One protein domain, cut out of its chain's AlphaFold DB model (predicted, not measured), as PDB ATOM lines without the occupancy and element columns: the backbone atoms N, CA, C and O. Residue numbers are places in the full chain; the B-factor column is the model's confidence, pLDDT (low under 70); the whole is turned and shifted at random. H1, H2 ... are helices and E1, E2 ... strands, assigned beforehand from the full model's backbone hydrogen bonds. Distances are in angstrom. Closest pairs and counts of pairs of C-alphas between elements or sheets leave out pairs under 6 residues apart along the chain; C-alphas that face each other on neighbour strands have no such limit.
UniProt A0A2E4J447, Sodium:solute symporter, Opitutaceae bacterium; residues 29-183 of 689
ATOM      1  N   THR A  29     -17.008 -24.840 -47.746       74.88
ATOM      2  CA  THR A  29     -15.626 -24.712 -48.224       74.88
ATOM      3  C   THR A  29     -14.706 -25.406 -47.231       74.88
ATOM      4  O   THR A  29     -14.766 -25.103 -46.039       74.88
ATOM      5  N   LEU A  30     -13.864 -26.319 -47.717       79.44
ATOM      6  CA  LEU A  30     -12.760 -26.871 -46.936       79.44
ATOM      7  C   LEU A  30     -11.644 -25.823 -46.867       79.44
ATOM      8  O   LEU A  30     -11.227 -25.290 -47.898       79.44
ATOM      9  N   GLN A  31     -11.178 -25.516 -45.665       82.38
ATOM     10  CA  GLN A  31     -10.038 -24.641 -45.431       82.38
ATOM     11  C   GLN A  31      -8.879 -25.458 -44.861       82.38
ATOM     12  O   GLN A  31      -9.083 -26.403 -44.103       82.38
ATOM     13  N   SER A  32      -7.663 -25.096 -45.264       82.12
ATOM     14  CA  SER A  32      -6.424 -25.686 -44.767       82.12
ATOM     15  C   SER A  32      -5.483 -24.579 -44.303       82.12
ATOM     16  O   SER A  32      -5.186 -23.666 -45.079       82.12
ATOM     17  N   ALA A  33      -4.994 -24.661 -43.071       84.31
ATOM     18  CA  ALA A  33      -4.030 -23.717 -42.514       84.31
ATOM     19  C   ALA A  33      -2.878 -24.454 -41.823       84.31
ATOM     20  O   ALA A  33      -3.099 -25.426 -41.110       84.31
ATOM     21  N   GLN A  34      -1.646 -23.981 -42.014       84.94
ATOM     22  CA  GLN A  34      -0.490 -24.464 -41.257       84.94
ATOM     23  C   GLN A  34      -0.486 -23.819 -39.866       84.94
ATOM     24  O   GLN A  34      -0.628 -22.600 -39.757       84.94
ATOM     25  N   LEU A  35      -0.315 -24.629 -38.824       84.00
ATOM     26  CA  LEU A  35      -0.255 -24.204 -37.429       84.00
ATOM     27  C   LEU A  35       1.167 -24.334 -36.876       84.00
ATOM     28  O   LEU A  35       1.898 -25.280 -37.171       84.00
ATOM     29  N   SER A  36       1.544 -23.401 -36.007       83.88
ATOM     30  CA  SER A  36       2.695 -23.558 -35.117       83.88
ATOM     31  C   SER A  36       2.376 -24.521 -33.966       83.88
ATOM     32  O   SER A  36       1.218 -24.695 -33.587       83.88
ATOM     33  N   ALA A  37       3.402 -25.103 -33.339       80.31
ATOM     34  CA  ALA A  37       3.219 -26.024 -32.210       80.31
ATOM     35  C   ALA A  37       2.401 -25.412 -31.050       80.31
ATOM     36  O   ALA A  37       1.575 -26.093 -30.452       80.31
ATOM     37  N   SER A  38       2.570 -24.114 -30.773       80.56
ATOM     38  CA  SER A  38       1.779 -23.402 -29.761       80.56
ATOM     39  C   SER A  38       0.316 -23.191 -30.157       80.56
ATOM     40  O   SER A  38      -0.537 -23.060 -29.289       80.56
ATOM     41  N   GLU A  39       0.009 -23.116 -31.453       83.19
ATOM     42  CA  GLU A  39      -1.372 -22.997 -31.931       83.19
ATOM     43  C   GLU A  39      -2.094 -24.343 -31.888       83.19
ATOM     44  O   GLU A  39      -3.278 -24.375 -31.568       83.19
ATOM     45  N   VAL A  40      -1.381 -25.451 -32.115       81.19
ATOM     46  CA  VAL A  40      -1.934 -26.806 -31.964       81.19
ATOM     47  C   VAL A  40      -2.463 -27.026 -30.546       81.19
ATOM     48  O   VAL A  40      -3.593 -27.474 -30.397       81.19
ATOM     49  N   GLU A  41      -1.707 -26.646 -29.511       80.38
ATOM     50  CA  GLU A  41      -2.147 -26.785 -28.111       80.38
ATOM     51  C   GLU A  41      -3.423 -25.991 -27.784       80.38
ATOM     52  O   GLU A  41      -4.160 -26.372 -26.877       80.38
ATOM     53  N   ASN A  42      -3.704 -24.908 -28.516       80.12
ATOM     54  CA  ASN A  42      -4.888 -24.077 -28.287       80.12
ATOM     55  C   ASN A  42      -6.144 -24.595 -28.998       80.12
ATOM     56  O   ASN A  42      -7.243 -24.235 -28.589       80.12
ATOM     57  N   VAL A  43      -5.990 -25.375 -30.074       80.19
ATOM     58  CA  VAL A  43      -7.106 -25.800 -30.940       80.19
ATOM     59  C   VAL A  43      -7.396 -27.298 -30.808       80.19
ATOM     60  O   VAL A  43      -8.527 -27.724 -31.037       80.19
ATOM     61  N   ALA A  44      -6.401 -28.106 -30.430       82.31
ATOM     62  CA  ALA A  44      -6.559 -29.542 -30.247       82.31
ATOM     63  C   ALA A  44      -7.519 -29.858 -29.091       82.31
ATOM     64  O   ALA A  44      -7.407 -29.317 -27.990       82.31
ATOM     65  N   ILE A  45      -8.434 -30.797 -29.330       82.88
ATOM     66  CA  ILE A  45      -9.403 -31.259 -28.338       82.88
ATOM     67  C   ILE A  45      -9.230 -32.753 -28.071       82.88
ATOM     68  O   ILE A  45      -9.189 -33.586 -28.978       82.88
ATOM     69  N   ALA A  46      -9.175 -33.110 -26.790       76.56
ATOM     70  CA  ALA A  46      -9.294 -34.499 -26.376       76.56
ATOM     71  C   ALA A  46     -10.771 -34.903 -26.432       76.56
ATOM     72  O   ALA A  46     -11.625 -34.272 -25.809       76.56
ATOM     73  N   THR A  47     -11.071 -35.960 -27.175       70.88
ATOM     74  CA  THR A  47     -12.421 -36.529 -27.266       70.88
ATOM     75  C   THR A  47     -12.442 -37.772 -26.387       70.88
ATOM     76  O   THR A  47     -11.781 -38.751 -26.726       70.88
ATOM     77  N   PRO A  48     -13.099 -37.732 -25.216       74.94
ATOM     78  CA  PRO A  48     -13.171 -38.903 -24.360       74.94
ATOM     79  C   PRO A  48     -13.954 -40.002 -25.079       74.94
ATOM     80  O   PRO A  48     -15.056 -39.755 -25.574       74.94
ATOM     81  N   GLU A  49     -13.387 -41.205 -25.127       80.69
ATOM     82  CA  GLU A  49     -14.098 -42.359 -25.662       80.69
ATOM     83  C   GLU A  49     -15.263 -42.722 -24.729       80.69
ATOM     84  O   GLU A  49     -15.065 -42.861 -23.515       80.69
ATOM     85  N   PRO A  50     -16.489 -42.844 -25.259       88.88
ATOM     86  CA  PRO A  50     -17.639 -43.241 -24.467       88.88
ATOM     87  C   PRO A  50     -17.535 -44.714 -24.050       88.88
ATOM     88  O   PRO A  50     -17.007 -45.549 -24.785       88.88
ATOM     89  N   GLU A  51     -18.104 -45.055 -22.893       90.00
ATOM     90  CA  GLU A  51     -18.283 -46.457 -22.510       90.00
ATOM     91  C   GLU A  51     -19.235 -47.155 -23.490       90.00
ATOM     92  O   GLU A  51     -20.327 -46.661 -23.785       90.00
ATOM     93  N   LEU A  52     -18.813 -48.315 -23.999       92.69
ATOM     94  CA  LEU A  52     -19.595 -49.095 -24.951       92.69
ATOM     95  C   LEU A  52     -20.577 -50.027 -24.221       92.69
ATOM     96  O   LEU A  52     -20.170 -50.746 -23.302       92.69
ATOM     97  N   PRO A  53     -21.850 -50.082 -24.653       93.88
ATOM     98  CA  PRO A  53     -22.773 -51.154 -24.298       93.88
ATOM     99  C   PRO A  53     -22.247 -52.530 -24.723       93.88
ATOM    100  O   PRO A  53     -21.276 -52.645 -25.474       93.88
ATOM    101  N   ALA A  54     -22.930 -53.589 -24.285       93.38
ATOM    102  CA  ALA A  54     -22.654 -54.931 -24.786       93.38
ATOM    103  C   ALA A  54     -22.747 -54.962 -26.324       93.38
ATOM    104  O   ALA A  54     -23.658 -54.380 -26.911       93.38
ATOM    105  N   LEU A  55     -21.781 -55.616 -26.972       94.50
ATOM    106  CA  LEU A  55     -21.730 -55.758 -28.429       94.50
ATOM    107  C   LEU A  55     -22.543 -56.985 -28.848       94.50
ATOM    108  O   LEU A  55     -21.997 -58.066 -29.069       94.50
ATOM    109  N   ASP A  56     -23.860 -56.822 -28.885       92.81
ATOM    110  CA  ASP A  56     -24.831 -57.845 -29.254       92.81
ATOM    111  C   ASP A  56     -25.570 -57.502 -30.560       92.81
ATOM    112  O   ASP A  56     -25.414 -56.426 -31.150       92.81
ATOM    113  N   GLY A  57     -26.347 -58.462 -31.070       92.75
ATOM    114  CA  GLY A  57     -27.137 -58.286 -32.286       92.75
ATOM    115  C   GLY A  57     -26.272 -57.894 -33.486       92.75
ATOM    116  O   GLY A  57     -25.397 -58.647 -33.904       92.75
ATOM    117  N   ALA A  58     -26.509 -56.706 -34.050       92.31
ATOM    118  CA  ALA A  58     -25.756 -56.220 -35.210       92.31
ATOM    119  C   ALA A  58     -24.271 -55.929 -34.915       92.31
ATOM    120  O   ALA A  58     -23.482 -55.866 -35.854       92.31
ATOM    121  N   ALA A  59     -23.895 -55.745 -33.644       93.81
ATOM    122  CA  ALA A  59     -22.511 -55.521 -33.228       93.81
ATOM    123  C   ALA A  59     -21.787 -56.811 -32.799       93.81
ATOM    124  O   ALA A  59     -20.605 -56.763 -32.453       93.81
ATOM    125  N   GLU A  60     -22.461 -57.964 -32.814       94.62
ATOM    126  CA  GLU A  60     -21.857 -59.231 -32.404       94.62
ATOM    127  C   GLU A  60     -20.669 -59.597 -33.313       94.62
ATOM    128  O   GLU A  60     -20.781 -59.643 -34.539       94.62
ATOM    129  N   GLY A  61     -19.503 -59.849 -32.709       92.44
ATOM    130  CA  GLY A  61     -18.270 -60.176 -33.434       92.44
ATOM    131  C   GLY A  61     -17.547 -58.982 -34.071       92.44
ATOM    132  O   GLY A  61     -16.532 -59.187 -34.737       92.44
ATOM    133  N   VAL A  62     -18.024 -57.751 -33.855       96.06
ATOM    134  CA  VAL A  62     -17.345 -56.522 -34.291       96.06
ATOM    135  C   VAL A  62     -16.271 -56.129 -33.277       96.06
ATOM    136  O   VAL A  62     -16.521 -56.089 -32.074       96.06
ATOM    137  N   THR A  63     -15.072 -55.801 -33.756       96.38
ATOM    138  CA  THR A  63     -13.999 -55.225 -32.932       96.38
ATOM    139  C   THR A  63     -14.069 -53.694 -33.005       96.38
ATOM    140  O   THR A  63     -13.922 -53.153 -34.101       96.38
ATOM    141  N   PRO A  64     -14.300 -52.970 -31.895       95.56
ATOM    142  CA  PRO A  64     -14.375 -51.507 -31.914       95.56
ATOM    143  C   PRO A  64     -13.044 -50.855 -32.308       95.56
ATOM    144  O   PRO A  64     -11.982 -51.279 -31.854       95.56
ATOM    145  N   ILE A  65     -13.113 -49.807 -33.132       94.56
ATOM    146  CA  ILE A  65     -11.983 -48.934 -33.490       94.56
ATOM    147  C   ILE A  65     -12.103 -47.596 -32.762       94.56
ATOM    148  O   ILE A  65     -11.120 -47.106 -32.223       94.56
ATOM    149  N   SER A  66     -13.287 -46.985 -32.814       93.56
ATOM    150  CA  SER A  66     -13.565 -45.673 -32.230       93.56
ATOM    151  C   SER A  66     -15.066 -45.496 -32.048       93.56
ATOM    152  O   SER A  66     -15.865 -46.096 -32.780       93.56
ATOM    153  N   ALA A  67     -15.458 -44.667 -31.087       94.25
ATOM    154  CA  ALA A  67     -16.851 -44.353 -30.836       94.25
ATOM    155  C   ALA A  67     -17.044 -42.908 -30.381       94.25
ATOM    156  O   ALA A  67     -16.163 -42.298 -29.779       94.25
ATOM    157  N   LEU A  68     -18.230 -42.367 -30.649       93.31
ATOM    158  CA  LEU A  68     -18.610 -41.026 -30.221       93.31
ATOM    159  C   LEU A  68     -20.100 -40.964 -29.885       93.31
ATOM    160  O   LEU A  68     -20.929 -41.620 -30.517       93.31
ATOM    161  N   PHE A  69     -20.456 -40.136 -28.911       91.81
ATOM    162  CA  PHE A  69     -21.853 -39.840 -28.622       91.81
ATOM    163  C   PHE A  69     -22.304 -38.609 -29.407       91.81
ATOM    164  O   PHE A  69     -21.684 -37.549 -29.322       91.81
ATOM    165  N   HIS A  70     -23.386 -38.732 -30.173       90.69
ATOM    166  CA  HIS A  70     -23.953 -37.626 -30.938       90.69
ATOM    167  C   HIS A  70     -25.461 -37.802 -31.115       90.69
ATOM    168  O   HIS A  70     -25.923 -38.857 -31.551       90.69
ATOM    169  N   ASN A  71     -26.229 -36.755 -30.792       84.50
ATOM    170  CA  ASN A  71     -27.694 -36.741 -30.874       84.50
ATOM    171  C   ASN A  71     -28.370 -37.953 -30.216       84.50
ATOM    172  O   ASN A  71     -29.072 -38.733 -30.866       84.50
ATOM    173  N   GLU A  72     -28.139 -38.122 -28.912       86.38
ATOM    174  CA  GLU A  72     -28.769 -39.179 -28.100       86.38
ATOM    175  C   GLU A  72     -28.456 -40.610 -28.571       86.38
ATOM    176  O   GLU A  72     -29.102 -41.567 -28.153       86.38
ATOM    177  N   SER A  73     -27.477 -40.763 -29.462       91.69
ATOM    178  CA  SER A  73     -27.072 -42.039 -30.033       91.69
ATOM    179  C   SER A  73     -25.568 -42.195 -29.893       91.69
ATOM    180  O   SER A  73     -24.805 -41.245 -30.079       91.69
ATOM    181  N   LEU A  74     -25.142 -43.412 -29.590       94.75
ATOM    182  CA  LEU A  74     -23.737 -43.782 -29.638       94.75
ATOM    183  C   LEU A  74     -23.428 -44.285 -31.048       94.75
ATOM    184  O   LEU A  74     -24.148 -45.128 -31.573       94.75
ATOM    185  N   TRP A  75     -22.374 -43.770 -31.663       95.44
ATOM    186  CA  TRP A  75     -21.908 -44.180 -32.984       95.44
ATOM    187  C   TRP A  75     -20.565 -44.870 -32.852       95.44
ATOM    188  O   TRP A  75     -19.732 -44.428 -32.063       95.44
ATOM    189  N   MET A  76     -20.364 -45.941 -33.613       95.88
ATOM    190  CA  MET A  76     -19.173 -46.774 -33.513       95.88
ATOM    191  C   MET A  76     -18.654 -47.154 -34.897       95.88
ATOM    192  O   MET A  76     -19.382 -47.701 -35.730       95.88
ATOM    193  N   LEU A  77     -17.361 -46.904 -35.098       96.44
ATOM    194  CA  LEU A  77     -16.563 -47.505 -36.155       96.44
ATOM    195  C   LEU A  77     -15.935 -48.781 -35.596       96.44
ATOM    196  O   LEU A  77     -15.304 -48.750 -34.539       96.44
ATOM    197  N   GLY A  78     -16.082 -49.897 -36.300       95.88
ATOM    198  CA  GLY A  78     -15.462 -51.165 -35.923       95.88
ATOM    199  C   GLY A  78     -14.984 -51.952 -37.134       95.88
ATOM    200  O   GLY A  78     -15.179 -51.523 -38.269       95.88
ATOM    201  N   THR A  79     -14.371 -53.106 -36.900       96.62
ATOM    202  CA  THR A  79     -14.048 -54.097 -37.933       96.62
ATOM    203  C   THR A  79     -14.828 -55.380 -37.717       96.62
ATOM    204  O   THR A  79     -14.944 -55.871 -36.593       96.62
ATOM    205  N   ASP A  80     -15.357 -55.938 -38.799       93.94
ATOM    206  CA  ASP A  80     -15.960 -57.265 -38.777       93.94
ATOM    207  C   ASP A  80     -14.897 -58.381 -38.763       93.94
ATOM    208  O   ASP A  80     -13.687 -58.137 -38.811       93.94
ATOM    209  N   ALA A  81     -15.346 -59.639 -38.730       90.94
ATOM    210  CA  ALA A  81     -14.467 -60.810 -38.728       90.94
ATOM    211  C   ALA A  81     -13.584 -60.946 -39.989       90.94
ATOM    212  O   ALA A  81     -12.601 -61.687 -39.966       90.94
ATOM    213  N   SER A  82     -13.923 -60.257 -41.085       91.44
ATOM    214  CA  SER A  82     -13.119 -60.212 -42.312       91.44
ATOM    215  C   SER A  82     -12.063 -59.099 -42.294       91.44
ATOM    216  O   SER A  82     -11.208 -59.051 -43.178       91.44
ATOM    217  N   GLY A  83     -12.090 -58.233 -41.275       89.75
ATOM    218  CA  GLY A  83     -11.237 -57.055 -41.165       89.75
ATOM    219  C   GLY A  83     -11.762 -55.843 -41.940       89.75
ATOM    220  O   GLY A  83     -11.050 -54.846 -42.040       89.75
ATOM    221  N   GLN A  84     -12.985 -55.900 -42.480       93.19
ATOM    222  CA  GLN A  84     -13.611 -54.770 -43.160       93.19
ATOM    223  C   GLN A  84     -14.237 -53.816 -42.137       93.19
ATOM    224  O   GLN A  84     -14.838 -54.249 -41.153       93.19
ATOM    225  N   GLN A  85     -14.106 -52.505 -42.369       95.31
ATOM    226  CA  GLN A  85     -14.736 -51.507 -41.509       95.31
ATOM    227  C   GLN A  85     -16.262 -51.537 -41.629       95.31
ATOM    228  O   GLN A  85     -16.821 -51.558 -42.728       95.31
ATOM    229  N   VAL A  86     -16.920 -51.473 -40.478       96.31
ATOM    230  CA  VAL A  86     -18.371 -51.410 -40.318       96.31
ATOM    231  C   VAL A  86     -18.753 -50.178 -39.508       96.31
ATOM    232  O   VAL A  86     -18.039 -49.767 -38.590       96.31
ATOM    233  N   TRP A  87     -19.889 -49.583 -39.866       96.81
ATOM    234  CA  TRP A  87     -20.427 -48.388 -39.225       96.81
ATOM    235  C   TRP A  87     -21.742 -48.725 -38.536       96.81
ATOM    236  O   TRP A  87     -22.668 -49.232 -39.175       96.81
ATOM    237  N   LEU A  88     -21.815 -48.472 -37.230       96.31
ATOM    238  CA  LEU A  88     -22.967 -48.820 -36.410       96.31
ATOM    239  C   LEU A  88     -23.414 -47.641 -35.557       96.31
ATOM    240  O   LEU A  88     -22.624 -46.767 -35.196       96.31
ATOM    241  N   ASN A  89     -24.685 -47.666 -35.172       95.81
ATOM    242  CA  ASN A  89     -25.173 -46.851 -34.074       95.81
ATOM    243  C   ASN A  89     -25.906 -47.710 -33.042       95.81
ATOM    244  O   ASN A  89     -26.514 -48.721 -33.383       95.81
ATOM    245  N   TYR A  90     -25.870 -47.268 -31.793       95.25
ATOM    246  CA  TYR A  90     -26.654 -47.800 -30.693       95.25
ATOM    247  C   TYR A  90     -27.663 -46.747 -30.250       95.25
ATOM    248  O   TYR A  90     -27.296 -45.621 -29.889       95.25
ATOM    249  N   LYS A  91     -28.942 -47.107 -30.309       92.06
ATOM    250  CA  LYS A  91     -30.069 -46.270 -29.893       92.06
ATOM    251  C   LYS A  91     -31.195 -47.175 -29.402       92.06
ATOM    252  O   LYS A  91     -31.386 -48.246 -29.963       92.06
ATOM    253  N   GLU A  92     -31.932 -46.743 -28.375       87.31
ATOM    254  CA  GLU A  92     -33.067 -47.507 -27.819       87.31
ATOM    255  C   GLU A  92     -32.688 -48.956 -27.457       87.31
ATOM    256  O   GLU A  92     -33.414 -49.899 -27.743       87.31
ATOM    257  N   GLU A  93     -31.517 -49.116 -26.832       88.50
ATOM    258  CA  GLU A  93     -30.977 -50.407 -26.382       88.50
ATOM    259  C   GLU A  93     -30.680 -51.430 -27.494       88.50
ATOM    260  O   GLU A  93     -30.568 -52.623 -27.229       88.50
ATOM    261  N   ALA A  94     -30.514 -50.977 -28.741       93.94
ATOM    262  CA  ALA A  94     -30.205 -51.853 -29.863       93.94
ATOM    263  C   ALA A  94     -29.115 -51.282 -30.781       93.94
ATOM    264  O   ALA A  94     -29.124 -50.098 -31.135       93.94
ATOM    265  N   TRP A  95     -28.205 -52.158 -31.219       95.69
ATOM    266  CA  TRP A  95     -27.256 -51.876 -32.297       95.69
ATOM    267  C   TRP A  95     -27.914 -52.025 -33.669       95.69
ATOM    268  O   TRP A  95     -28.583 -53.021 -33.948       95.69
ATOM    269  N   ALA A  96     -27.651 -51.073 -34.560       95.31
ATOM    270  CA  ALA A  96     -28.055 -51.133 -35.956       95.31
ATOM    271  C   ALA A  96     -26.870 -50.845 -36.884       95.31
ATOM    272  O   ALA A  96     -26.131 -49.875 -36.697       95.31
ATOM    273  N   LEU A  97     -26.721 -51.684 -37.911       95.31
ATOM    274  CA  LEU A  97     -25.769 -51.465 -38.995       95.31
ATOM    275  C   LEU A  97     -26.248 -50.311 -39.886       95.31
ATOM    276  O   LEU A  97     -27.445 -50.187 -40.165       95.31
ATOM    277  N   LYS A  98     -25.309 -49.482 -40.331       95.50
ATOM    278  CA  LYS A  98     -25.549 -48.312 -41.184       95.50
ATOM    279  C   LYS A  98     -24.806 -48.420 -42.502       95.50
ATOM    280  O   LYS A  98     -24.046 -49.364 -42.720       95.50
ATOM    281  N   SER A  99     -25.051 -47.463 -43.394       93.50
ATOM    282  CA  SER A  99     -24.377 -47.430 -44.688       93.50
ATOM    283  C   SER A  99     -22.866 -47.445 -44.494       93.50
ATOM    284  O   SER A  99     -22.316 -46.668 -43.708       93.50
ATOM    285  N   ALA A 100     -22.196 -48.348 -45.208       92.69
ATOM    286  CA  ALA A 100     -20.750 -48.478 -45.145       92.69
ATOM    287  C   ALA A 100     -20.070 -47.189 -45.623       92.69
ATOM    288  O   ALA A 100     -20.545 -46.528 -46.553       92.69
ATOM    289  N   ALA A 101     -18.953 -46.843 -44.985       91.81
ATOM    290  CA  ALA A 101     -18.150 -45.705 -45.396       91.81
ATOM    291  C   ALA A 101     -17.599 -45.919 -46.821       91.81
ATOM    292  O   ALA A 101     -17.254 -47.046 -47.187       91.81
ATOM    293  N   PRO A 102     -17.487 -44.854 -47.635       89.44
ATOM    294  CA  PRO A 102     -17.005 -44.957 -49.013       89.44
ATOM    295  C   PRO A 102     -15.499 -45.243 -49.104       89.44
ATOM    296  O   PRO A 102     -15.006 -45.577 -50.178       89.44
ATOM    297  N   ALA A 103     -14.769 -45.093 -47.996       90.06
ATOM    298  CA  ALA A 103     -13.338 -45.331 -47.879       90.06
ATOM    299  C   ALA A 103     -12.982 -45.753 -46.444       90.06
ATOM    300  O   ALA A 103     -13.796 -45.605 -45.529       90.06
ATOM    301  N   THR A 104     -11.762 -46.258 -46.252       91.88
ATOM    302  CA  THR A 104     -11.245 -46.639 -44.932       91.88
ATOM    303  C   THR A 104     -11.034 -45.398 -44.068       91.88
ATOM    304  O   THR A 104     -10.138 -44.589 -44.313       91.88
ATOM    305  N   LEU A 105     -11.851 -45.263 -43.031       93.38
ATOM    306  CA  LEU A 105     -11.830 -44.130 -42.122       93.38
ATOM    307  C   LEU A 105     -10.721 -44.255 -41.083       93.38
ATOM    308  O   LEU A 105     -10.331 -45.349 -40.658       93.38
ATOM    309  N   ARG A 106     -10.245 -43.099 -40.639       92.62
ATOM    310  CA  ARG A 106      -9.381 -42.958 -39.475       92.62
ATOM    311  C   ARG A 106     -10.201 -43.030 -38.175       92.62
ATOM    312  O   ARG A 106     -11.396 -42.736 -38.204       92.62
ATOM    313  N   PRO A 107      -9.588 -43.436 -37.046       91.62
ATOM    314  CA  PRO A 107     -10.283 -43.527 -35.758       91.62
ATOM    315  C   PRO A 107     -10.786 -42.180 -35.226       91.62
ATOM    316  O   PRO A 107     -11.724 -42.146 -34.435       91.62
ATOM    317  N   GLU A 108     -10.167 -41.071 -35.625       91.69
ATOM    318  CA  GLU A 108     -10.546 -39.736 -35.176       91.69
ATOM    319  C   GLU A 108     -11.892 -39.331 -35.795       91.69
ATOM    320  O   GLU A 108     -12.001 -39.043 -36.990       91.69
ATOM    321  N   LEU A 109     -12.931 -39.336 -34.960       91.25
ATOM    322  CA  LEU A 109     -14.287 -38.947 -35.322       91.25
ATOM    323  C   LEU A 109     -14.685 -37.696 -34.548       91.25
ATOM    324  O   LEU A 109     -14.324 -37.536 -33.380       91.25
ATOM    325  N   GLN A 110     -15.484 -36.838 -35.173       89.25
ATOM    326  CA  GLN A 110     -15.953 -35.610 -34.544       89.25
ATOM    327  C   GLN A 110     -17.446 -35.402 -34.791       89.25
ATOM    328  O   GLN A 110     -17.955 -35.614 -35.890       89.25
ATOM    329  N   ALA A 111     -18.162 -34.957 -33.761       86.88
ATOM    330  CA  ALA A 111     -19.510 -34.439 -33.932       86.88
ATOM    331  C   ALA A 111     -19.451 -33.126 -34.729       86.88
ATOM    332  O   ALA A 111     -18.802 -32.171 -34.307       86.88
ATOM    333  N   GLY A 112     -20.131 -33.079 -35.870       82.50
ATOM    334  CA  GLY A 112     -20.346 -31.843 -36.612       82.50
ATOM    335  C   GLY A 112     -21.526 -31.051 -36.046       82.50
ATOM    336  O   GLY A 112     -21.817 -31.064 -34.848       82.50
ATOM    337  N   GLY A 113     -22.251 -30.373 -36.932       81.69
ATOM    338  CA  GLY A 113     -23.561 -29.800 -36.639       81.69
ATOM    339  C   GLY A 113     -24.581 -30.872 -36.261       81.69
ATOM    340  O   GLY A 113     -24.274 -32.058 -36.182       81.69
ATOM    341  N   GLN A 114     -25.830 -30.458 -36.040       84.62
ATOM    342  CA  GLN A 114     -26.822 -31.291 -35.359       84.62
ATOM    343  C   GLN A 114     -27.011 -32.680 -35.977       84.62
ATOM    344  O   GLN A 114     -27.351 -33.578 -35.243       84.62
ATOM    345  N   ALA A 115     -26.838 -32.899 -37.279       90.56
ATOM    346  CA  ALA A 115     -27.083 -34.211 -37.886       90.56
ATOM    347  C   ALA A 115     -25.848 -34.836 -38.547       90.56
ATOM    348  O   ALA A 115     -26.010 -35.768 -39.336       90.56
ATOM    349  N   HIS A 116     -24.642 -34.349 -38.244       93.00
ATOM    350  CA  HIS A 116     -23.422 -34.746 -38.942       93.00
ATOM    351  C   HIS A 116     -22.361 -35.326 -38.025       93.00
ATOM    352  O   HIS A 116     -22.074 -34.804 -36.953       93.00
ATOM    353  N   ILE A 117     -21.700 -36.358 -38.531       93.56
ATOM    354  CA  ILE A 117     -20.449 -36.875 -37.992       93.56
ATOM    355  C   ILE A 117     -19.375 -36.620 -39.040       93.56
ATOM    356  O   ILE A 117     -19.590 -36.851 -40.231       93.56
ATOM    357  N   LEU A 118     -18.250 -36.074 -38.611       92.69
ATOM    358  CA  LEU A 118     -17.093 -35.775 -39.438       92.69
ATOM    359  C   LEU A 118     -16.057 -36.873 -39.225       92.69
ATOM    360  O   LEU A 118     -15.870 -37.358 -38.106       92.69
ATOM    361  N   ALA A 119     -15.400 -37.259 -40.308       93.38
ATOM    362  CA  ALA A 119     -14.355 -38.266 -40.318       93.38
ATOM    363  C   ALA A 119     -13.302 -37.914 -41.373       93.38
ATOM    364  O   ALA A 119     -13.552 -37.146 -42.307       93.38
ATOM    365  N   LEU A 120     -12.133 -38.533 -41.252       92.00
ATOM    366  CA  LEU A 120     -11.076 -38.459 -42.252       92.00
ATOM    367  C   LEU A 120     -10.819 -39.826 -42.870       92.00
ATOM    368  O   LEU A 120     -10.852 -40.848 -42.191       92.00
ATOM    369  N   SER A 121     -10.499 -39.825 -44.158       91.56
ATOM    370  CA  SER A 121      -9.888 -40.959 -44.849       91.56
ATOM    371  C   SER A 121      -8.547 -40.524 -45.418       91.56
ATOM    372  O   SER A 121      -8.383 -39.372 -45.814       91.56
ATOM    373  N   LEU A 122      -7.603 -41.455 -45.481       86.31
ATOM    374  CA  LEU A 122      -6.303 -41.267 -46.119       86.31
ATOM    375  C   LEU A 122      -6.194 -42.264 -47.260       86.31
ATOM    376  O   LEU A 122      -6.451 -43.450 -47.050       86.31
ATOM    377  N   ASP A 123      -5.838 -41.798 -48.450       80.69
ATOM    378  CA  ASP A 123      -5.521 -42.703 -49.549       80.69
ATOM    379  C   ASP A 123      -4.056 -43.186 -49.490       80.69
ATOM    380  O   ASP A 123      -3.231 -42.689 -48.718       80.69
ATOM    381  N   GLU A 124      -3.719 -44.184 -50.310       72.88
ATOM    382  CA  GLU A 124      -2.350 -44.719 -50.413       72.88
ATOM    383  C   GLU A 124      -1.342 -43.703 -50.990       72.88
ATOM    384  O   GLU A 124      -0.135 -43.942 -50.958       72.88
ATOM    385  N   GLN A 125      -1.826 -42.582 -51.534       68.31
ATOM    386  CA  GLN A 125      -1.047 -41.542 -52.210       68.31
ATOM    387  C   GLN A 125      -0.753 -40.344 -51.290       68.31
ATOM    388  O   GLN A 125       0.032 -39.472 -51.665       68.31
ATOM    389  N   GLY A 126      -1.304 -40.332 -50.071       72.38
ATOM    390  CA  GLY A 126      -1.100 -39.283 -49.078       72.38
ATOM    391  C   GLY A 126      -2.073 -38.106 -49.189       72.38
ATOM    392  O   GLY A 126      -1.776 -37.041 -48.652       72.38
ATOM    393  N   GLU A 127      -3.223 -38.248 -49.853       83.38
ATOM    394  CA  GLU A 127      -4.306 -37.262 -49.774       83.38
ATOM    395  C   GLU A 127      -5.269 -37.571 -48.623       83.38
ATOM    396  O   GLU A 127      -5.757 -38.692 -48.444       83.38
ATOM    397  N   ALA A 128      -5.585 -36.532 -47.853       86.06
ATOM    398  CA  ALA A 128      -6.615 -36.570 -46.833       86.06
ATOM    399  C   ALA A 128      -7.966 -36.185 -47.433       86.06
ATOM    400  O   ALA A 128      -8.158 -35.067 -47.909       86.06
ATOM    401  N   SER A 129      -8.925 -37.100 -47.373       89.06
ATOM    402  CA  SER A 129     -10.320 -36.841 -47.717       89.06
ATOM    403  C   SER A 129     -11.103 -36.480 -46.465       89.06
ATOM    404  O   SER A 129     -11.195 -37.280 -45.531       89.06
ATOM    405  N   TYR A 130     -11.701 -35.293 -46.467       89.06
ATOM    406  CA  TYR A 130     -12.604 -34.844 -45.417       89.06
ATOM    407  C   TYR A 130     -14.009 -35.350 -45.723       89.06
ATOM    408  O   TYR A 130     -14.612 -34.982 -46.735       89.06
ATOM    409  N   ILE A 131     -14.526 -36.220 -44.864       91.94
ATOM    410  CA  ILE A 131     -15.756 -36.966 -45.102       91.94
ATOM    411  C   ILE A 131     -16.767 -36.613 -44.013       91.94
ATOM    412  O   ILE A 131     -16.424 -36.395 -42.853       91.94
ATOM    413  N   THR A 132     -18.041 -36.568 -44.381       93.31
ATOM    414  CA  THR A 132     -19.138 -36.468 -43.429       93.31
ATOM    415  C   THR A 132     -20.150 -37.584 -43.619       93.31
ATOM    416  O   THR A 132     -20.437 -38.005 -44.739       93.31
ATOM    417  N   TYR A 133     -20.709 -38.042 -42.509       95.31
ATOM    418  CA  TYR A 133     -21.878 -38.897 -42.457       95.31
ATOM    419  C   TYR A 133     -23.068 -38.111 -41.929       95.31
ATOM    420  O   TYR A 133     -23.002 -37.520 -40.847       95.31
ATOM    421  N   HIS A 134     -24.168 -38.129 -42.674       95.06
ATOM    422  CA  HIS A 134     -25.405 -37.491 -42.262       95.06
ATOM    423  C   HIS A 134     -26.363 -38.513 -41.638       95.06
ATOM    424  O   HIS A 134     -26.870 -39.425 -42.294       95.06
ATOM    425  N   THR A 135     -26.634 -38.325 -40.349       94.38
ATOM    426  CA  THR A 135     -27.340 -39.280 -39.481       94.38
ATOM    427  C   THR A 135     -28.810 -39.503 -39.840       94.38
ATOM    428  O   THR A 135     -29.351 -40.561 -39.531       94.38
ATOM    429  N   ILE A 136     -29.458 -38.541 -40.510       94.50
ATOM    430  CA  ILE A 136     -30.869 -38.646 -40.921       94.50
ATOM    431  C   ILE A 136     -30.998 -39.373 -42.262       94.50
ATOM    432  O   ILE A 136     -31.856 -40.242 -42.408       94.50
ATOM    433  N   THR A 137     -30.187 -39.008 -43.260       95.25
ATOM    434  CA  THR A 137     -30.278 -39.600 -44.610       95.25
ATOM    435  C   THR A 137     -29.539 -40.927 -44.727       95.25
ATOM    436  O   THR A 137     -29.713 -41.591 -45.746       95.25
ATOM    437  N   ASP A 138     -28.750 -41.302 -43.709       94.94
ATOM    438  CA  ASP A 138     -27.872 -42.480 -43.717       94.94
ATOM    439  C   ASP A 138     -26.961 -42.459 -44.953       94.94
ATOM    440  O   ASP A 138     -26.909 -43.396 -45.744       94.94
ATOM    441  N   ALA A 139     -26.322 -41.308 -45.184       94.75
ATOM    442  CA  ALA A 139     -25.531 -41.062 -46.382       94.75
ATOM    443  C   ALA A 139     -24.173 -40.458 -46.030       94.75
ATOM    444  O   ALA A 139     -24.076 -39.537 -45.214       94.75
ATOM    445  N   TRP A 140     -23.140 -40.971 -46.691       95.12
ATOM    446  CA  TRP A 140     -21.781 -40.451 -46.633       95.12
ATOM    447  C   TRP A 140     -21.523 -39.471 -47.776       95.12
ATOM    448  O   TRP A 140     -22.036 -39.642 -48.882       95.12
ATOM    449  N   ALA A 141     -20.684 -38.472 -47.526       92.94
ATOM    450  CA  ALA A 141     -20.214 -37.540 -48.537       92.94
ATOM    451  C   ALA A 141     -18.774 -37.103 -48.288       92.94
ATOM    452  O   ALA A 141     -18.401 -36.785 -47.161       92.94
ATOM    453  N   THR A 142     -17.996 -36.997 -49.360       90.88
ATOM    454  CA  THR A 142     -16.697 -36.322 -49.336       90.88
ATOM    455  C   THR A 142     -16.915 -34.825 -49.540       90.88
ATOM    456  O   THR A 142     -17.476 -34.414 -50.554       90.88
ATOM    457  N   LEU A 143     -16.489 -34.011 -48.574       86.19
ATOM    458  CA  LEU A 143     -16.616 -32.548 -48.605       86.19
ATOM    459  C   LEU A 143     -15.466 -31.879 -49.365       86.19
ATOM    460  O   LEU A 143     -15.626 -30.787 -49.904       86.19
ATOM    461  N   GLY A 144     -14.313 -32.539 -49.414       85.31
ATOM    462  CA  GLY A 144     -13.134 -32.096 -50.144       85.31
ATOM    463  C   GLY A 144     -11.936 -32.985 -49.841       85.31
ATOM    464  O   GLY A 144     -11.986 -33.819 -48.933       85.31
ATOM    465  N   THR A 145     -10.860 -32.795 -50.598       85.50
ATOM    466  CA  THR A 145      -9.566 -33.428 -50.339       85.50
ATOM    467  C   THR A 145      -8.502 -32.361 -50.110       85.50
ATOM    468  O   THR A 145      -8.608 -31.239 -50.611       85.50
ATOM    469  N   ALA A 146      -7.498 -32.697 -49.309       82.00
ATOM    470  CA  ALA A 146      -6.329 -31.871 -49.068       82.00
ATOM    471  C   ALA A 146      -5.073 -32.751 -49.141       82.00
ATOM    472  O   ALA A 146      -5.039 -33.811 -48.508       82.00
ATOM    473  N   PRO A 147      -4.036 -32.343 -49.890       80.56
ATOM    474  CA  PRO A 147      -2.785 -33.084 -49.922       80.56
ATOM    475  C   PRO A 147      -2.088 -32.995 -48.562       80.56
ATOM    476  O   PRO A 147      -2.095 -31.943 -47.920       80.56
ATOM    477  N   ILE A 148      -1.452 -34.085 -48.135       77.81
ATOM    478  CA  ILE A 148      -0.579 -34.063 -46.960       77.81
ATOM    479  C   ILE A 148       0.824 -33.686 -47.414       77.81
ATOM    480  O   ILE A 148       1.455 -34.375 -48.215       77.81
ATOM    481  N   GLU A 149       1.341 -32.586 -46.876       75.62
ATOM    482  CA  GLU A 149       2.733 -32.208 -47.091       75.62
ATOM    483  C   GLU A 149       3.646 -33.098 -46.235       75.62
ATOM    484  O   GLU A 149       3.693 -32.974 -45.012       75.62
ATOM    485  N   GLY A 150       4.385 -34.007 -46.875       79.69
ATOM    486  CA  GLY A 150       5.344 -34.890 -46.206       79.69
ATOM    487  C   GLY A 150       4.769 -36.249 -45.795       79.69
ATOM    488  O   GLY A 150       3.796 -36.735 -46.359       79.69
ATOM    489  N   THR A 151       5.415 -36.907 -44.830       84.31
ATOM    490  CA  THR A 151       5.022 -38.242 -44.353       84.31
ATOM    491  C   THR A 151       3.986 -38.112 -43.245       84.31
ATOM    492  O   THR A 151       4.260 -37.494 -42.222       84.31
ATOM    493  N   PHE A 152       2.805 -38.702 -43.422       86.44
ATOM    494  CA  PHE A 152       1.759 -38.723 -42.398       86.44
ATOM    495  C   PHE A 152       2.251 -39.336 -41.074       86.44
ATOM    496  O   PHE A 152       2.874 -40.397 -41.076       86.44
ATOM    497  N   MET A 153       1.926 -38.695 -39.945       87.94
ATOM    498  CA  MET A 153       2.280 -39.168 -38.601       87.94
ATOM    499  C   MET A 153       1.047 -39.494 -37.753       87.94
ATOM    500  O   MET A 153       0.950 -40.589 -37.202       87.94
ATOM    501  N   SER A 154       0.123 -38.546 -37.597       87.62
ATOM    502  CA  SER A 154      -1.089 -38.718 -36.779       87.62
ATOM    503  C   SER A 154      -2.167 -37.700 -37.145       87.62
ATOM    504  O   SER A 154      -1.875 -36.683 -37.775       87.62
ATOM    505  N   VAL A 155      -3.401 -37.964 -36.721       89.06
ATOM    506  CA  VAL A 155      -4.515 -37.009 -36.743       89.06
ATOM    507  C   VAL A 155      -4.913 -36.705 -35.303       89.06
ATOM    508  O   VAL A 155      -4.780 -37.557 -34.429       89.06
ATOM    509  N   GLN A 156      -5.379 -35.488 -35.047       88.31
ATOM    510  CA  GLN A 156      -6.004 -35.098 -33.786       88.31
ATOM    511  C   GLN A 156      -7.283 -34.312 -34.072       88.31
ATOM    512  O   GLN A 156      -7.361 -33.592 -35.067       88.31
ATOM    513  N   ASN A 157      -8.275 -34.432 -33.193       88.12
ATOM    514  CA  ASN A 157      -9.479 -33.610 -33.264       88.12
ATOM    515  C   ASN A 157      -9.159 -32.161 -32.864       88.12
ATOM    516  O   ASN A 157      -8.353 -31.920 -31.965       88.12
ATOM    517  N   ALA A 158      -9.812 -31.207 -33.520       85.50
ATOM    518  CA  ALA A 158      -9.743 -29.773 -33.255       85.50
ATOM    519  C   ALA A 158     -11.152 -29.191 -33.050       85.50
ATOM    520  O   ALA A 158     -12.135 -29.834 -33.406       85.50
ATOM    521  N   GLU A 159     -11.278 -27.989 -32.480       77.69
ATOM    522  CA  GLU A 159     -12.594 -27.373 -32.209       77.69
ATOM    523  C   GLU A 159     -13.525 -27.316 -33.440       77.69
ATOM    524  O   GLU A 159     -14.724 -27.565 -33.304       77.69
ATOM    525  N   ASP A 160     -12.995 -27.045 -34.637       78.69
ATOM    526  CA  ASP A 160     -13.748 -26.889 -35.892       78.69
ATOM    527  C   ASP A 160     -13.265 -27.803 -37.040       78.69
ATOM    528  O   ASP A 160     -13.604 -27.586 -38.209       78.69
ATOM    529  N   GLY A 161     -12.525 -28.866 -36.716       86.19
ATOM    530  CA  GLY A 161     -12.101 -29.868 -37.687       86.19
ATOM    531  C   GLY A 161     -11.007 -30.797 -37.170       86.19
ATOM    532  O   GLY A 161     -11.065 -31.287 -36.047       86.19
ATOM    533  N   PHE A 162      -9.993 -31.052 -37.996       89.69
ATOM    534  CA  PHE A 162      -8.919 -31.994 -37.675       89.69
ATOM    535  C   PHE A 162      -7.542 -31.379 -37.896       89.69
ATOM    536  O   PHE A 162      -7.327 -30.623 -38.842       89.69
ATOM    537  N   ILE A 163      -6.581 -31.762 -37.063       89.88
ATOM    538  CA  ILE A 163      -5.168 -31.428 -37.229       89.88
ATOM    539  C   ILE A 163      -4.448 -32.670 -37.742       89.88
ATOM    540  O   ILE A 163      -4.425 -33.705 -37.080       89.88
ATOM    541  N   ILE A 164      -3.846 -32.560 -38.922       89.69
ATOM    542  CA  ILE A 164      -2.984 -33.585 -39.503       89.69
ATOM    543  C   ILE A 164      -1.537 -33.227 -39.189       89.69
ATOM    544  O   ILE A 164      -1.041 -32.176 -39.592       89.69
ATOM    545  N   ASN A 165      -0.857 -34.128 -38.493       89.38
ATOM    546  CA  ASN A 165       0.564 -34.024 -38.212       89.38
ATOM    547  C   ASN A 165       1.336 -34.814 -39.267       89.38
ATOM    548  O   ASN A 165       1.097 -36.014 -39.445       89.38
ATOM    549  N   SER A 166       2.284 -34.162 -39.929       88.00
ATOM    550  CA  SER A 166       3.159 -34.777 -40.923       88.00
ATOM    551  C   SER A 166       4.625 -34.421 -40.680       88.00
ATOM    552  O   SER A 166       4.958 -33.477 -39.964       88.00
ATOM    553  N   LEU A 167       5.522 -35.223 -41.243       87.25
ATOM    554  CA  LEU A 167       6.962 -35.012 -41.211       87.25
ATOM    555  C   LEU A 167       7.435 -34.558 -42.593       87.25
ATOM    556  O   LEU A 167       7.346 -35.313 -43.565       87.25
ATOM    557  N   GLY A 168       7.935 -33.327 -42.677       80.25
ATOM    558  CA  GLY A 168       8.448 -32.744 -43.910       80.25
ATOM    559  C   GLY A 168       9.719 -33.440 -44.424       80.25
ATOM    560  O   GLY A 168      10.390 -34.161 -43.677       80.25
ATOM    561  N   PRO A 169      10.104 -33.220 -45.697       75.19
ATOM    562  CA  PRO A 169      11.341 -33.765 -46.275       75.19
ATOM    563  C   PRO A 169      12.624 -33.306 -45.560       75.19
ATOM    564  O   PRO A 169      13.666 -33.946 -45.671       75.19
ATOM    565  N   ASP A 170      12.550 -32.185 -44.847       79.69
ATOM    566  CA  ASP A 170      13.596 -31.586 -44.017       79.69
ATOM    567  C   ASP A 170      13.659 -32.172 -42.592       79.69
ATOM    568  O   ASP A 170      14.531 -31.796 -41.805       79.69
ATOM    569  N   GLY A 171      12.760 -33.104 -42.261       79.56
ATOM    570  CA  GLY A 171      12.654 -33.727 -40.945       79.56
ATOM    571  C   GLY A 171      11.956 -32.860 -39.895       79.56
ATOM    572  O   GLY A 171      11.966 -33.235 -38.722       79.56
ATOM    573  N   GLN A 172      11.359 -31.724 -40.274       83.06
ATOM    574  CA  GLN A 172      10.558 -30.912 -39.357       83.06
ATOM    575  C   GLN A 172       9.098 -31.368 -39.336       83.06
ATOM    576  O   GLN A 172       8.550 -31.823 -40.339       83.06
ATOM    577  N   SER A 173       8.460 -31.267 -38.170       84.38
ATOM    578  CA  SER A 173       7.029 -31.546 -38.033       84.38
ATOM    579  C   SER A 173       6.204 -30.387 -38.593       84.38
ATOM    580  O   SER A 173       6.458 -29.230 -38.267       84.38
ATOM    581  N   SER A 174       5.215 -30.714 -39.418       85.25
ATOM    582  CA  SER A 174       4.204 -29.801 -39.945       85.25
ATOM    583  C   SER A 174       2.840 -30.173 -39.364       85.25
ATOM    584  O   SER A 174       2.529 -31.353 -39.177       85.25
ATOM    585  N   HIS A 175       2.040 -29.155 -39.052       88.25
ATOM    586  CA  HIS A 175       0.720 -29.298 -38.451       88.25
ATOM    587  C   HIS A 175      -0.300 -28.605 -39.350       88.25
ATOM    588  O   HIS A 175      -0.393 -27.380 -39.366       88.25
ATOM    589  N   THR A 176      -1.065 -29.380 -40.113       87.31
ATOM    590  CA  THR A 176      -2.082 -28.844 -41.022       87.31
ATOM    591  C   THR A 176      -3.454 -28.946 -40.374       87.31
ATOM    592  O   THR A 176      -3.952 -30.043 -40.141       87.31
ATOM    593  N   HIS A 177      -4.084 -27.810 -40.104       87.50
ATOM    594  CA  HIS A 177      -5.462 -27.738 -39.646       87.50
ATOM    595  C   HIS A 177      -6.415 -27.730 -40.840       87.50
ATOM    596  O   HIS A 177      -6.331 -26.846 -41.692       87.50
ATOM    597  N   LEU A 178      -7.298 -28.725 -40.896       85.88
ATOM    598  CA  LEU A 178      -8.367 -28.857 -41.876       85.88
ATOM    599  C   LEU A 178      -9.709 -28.605 -41.202       85.88
ATOM    600  O   LEU A 178     -10.149 -29.411 -40.382       85.88
ATOM    601  N   ASN A 179     -10.381 -27.529 -41.593       84.81
ATOM    602  CA  ASN A 179     -11.677 -27.155 -41.045       84.81
ATOM    603  C   ASN A 179     -12.705 -26.873 -42.143       84.81
ATOM    604  O   ASN A 179     -12.384 -26.561 -43.295       84.81
ATOM    605  N   VAL A 180     -13.979 -27.004 -41.779       81.56
ATOM    606  CA  VAL A 180     -15.095 -26.664 -42.662       81.56
ATOM    607  C   VAL A 180     -15.544 -25.240 -42.359       81.56
ATOM    608  O   VAL A 180     -15.805 -24.896 -41.213       81.56
ATOM    609  N   ALA A 181     -15.691 -24.412 -43.392       79.50
ATOM    610  CA  ALA A 181     -16.172 -23.044 -43.248       79.50
ATOM    611  C   ALA A 181     -17.547 -22.839 -43.896       79.50
ATOM    612  O   ALA A 181     -17.809 -23.244 -45.036       79.50
ATOM    613  N   LEU A 182     -18.422 -22.130 -43.174       76.31
ATOM    614  CA  LEU A 182     -19.713 -21.660 -43.675       76.31
ATOM    615  C   LEU A 182     -19.513 -20.567 -44.726       76.31
ATOM    616  O   LEU A 182     -19.037 -19.472 -44.423       76.31
ATOM    617  N   THR A 183     -19.960 -20.828 -45.952       74.62
ATOM    618  CA  THR A 183     -20.034 -19.806 -47.002       74.62
ATOM    619  C   THR A 183     -21.473 -19.324 -47.139       74.62
ATOM    620  O   THR A 183     -22.400 -20.127 -47.141       74.62
TER     621      THR A 183
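AT A GLANCE: This is residues 29 to 183 of the 689 residues of the protein "Sodium:solute symporter" of Opitutaceae bacterium (UniProt A0A2E4J447). What shape does the printed part have? Three small four-stranded sheets stand in a stack, partly face to face, with the sheet of E6 to E9 between the sheet of E2 to E5 and the sheet of E1 with E10 to E12. The short helix H1 covers the far face of the last of these, and the long link of residues 44 to 62 runs from it past the stack to the sheet of E2 to E5. What is it made of, and how large is it? The printed part has 155 residues with twelve named strands and one named helix, in the order E1, H1, E2 to E12; the class is mostly strand, and the sheets, E1 - E12 - E11 - E10, E2 - E3 - E4 - E5 and E6 - E7 - E8 - E9, are antiparallel throughout. It is compact, with a radius of gyration of the C-alphas of 16.0 A and spans of 50 by 34 by 26 A.

HOW THE PARTS SIT: Which sheet holds the first strand? E1, residues 29 to 35, is an edge strand antiparallel to E12, residues 173 to 182, at 151 degrees, with N 31 and O 179 within hydrogen-bond range at 2.9 A. E12 makes a hairpin with E11, residues 161 to 167, where N 164 and O 176 are 2.8 A apart, and E11 makes one with E10, residues 151 to 158, where N 156 and O 163 are 2.9 A apart. H1, residues 37 to 43, is on this sheet at a height of 8.8 A, with 2 of 3 O i to N i+4 pairs within hydrogen-bond range; its closest C-alphas to E10 are those of Val 43 and Ala 158, 5.3 A. Which strands follow? E2, residues 63 to 70, E3, residues 73 to 79, E4, residues 85 to 91, and E5, residues 94 to 97, form a meander, each strand the antiparallel neighbour of the one before. N 68 and O 75 are 2.9 A apart, N 76 and O 88 2.9 A, and N 89 and O 96 3.0 A. E6, residues 105 to 111, E7, residues 116 to 122, E8, residues 127 to 134, and E9, residues 139 to 147, form another meander, with N 110 and O 118 3.0 A apart, N 119 and O 131 2.9 A, and N 130 and O 144 2.9 A; E10, E11 and E12 form a third. How do the sheets stand to each other? In this stack of sheets, face to face in turn, the strands of the E6 to E9 sheet stand at 22 degrees to those of the E1 sheet and at 31 degrees to those of the E2 sheet. The closest C-alphas of E2 and E6 are those of Ser 66 and Pro 107, 5.3 A; those of E6 and E10 are Glu 108 and Asn 157, 6.5 A. E2 and E10 are apart.

IN THESE COORDINATES: Where do the first and last strands lie? E1 begins at C-alpha 29 (-15.626, -24.712, -48.224), and E12 ends at C-alpha 182 (-19.713, -21.660, -43.675). Which elements are long, and which bend? E12 measures 29.1 A from first to last C-alpha, E9 24.4 A and E8 22.4 A. E2 bends by 58 degrees at residue 66, and E10 by 52 degrees at residue 154.

THE WHOLE: How far does it reach? The two C-alphas farthest apart are those of Glu 92 and Asp 170, 51.9 A. Is it continuous and confident? The printed part has no cut, and its one long link is H1 to E2, with 19 residues. The mean pLDDT of the printed part is 88.0, and residue 125 is under 70.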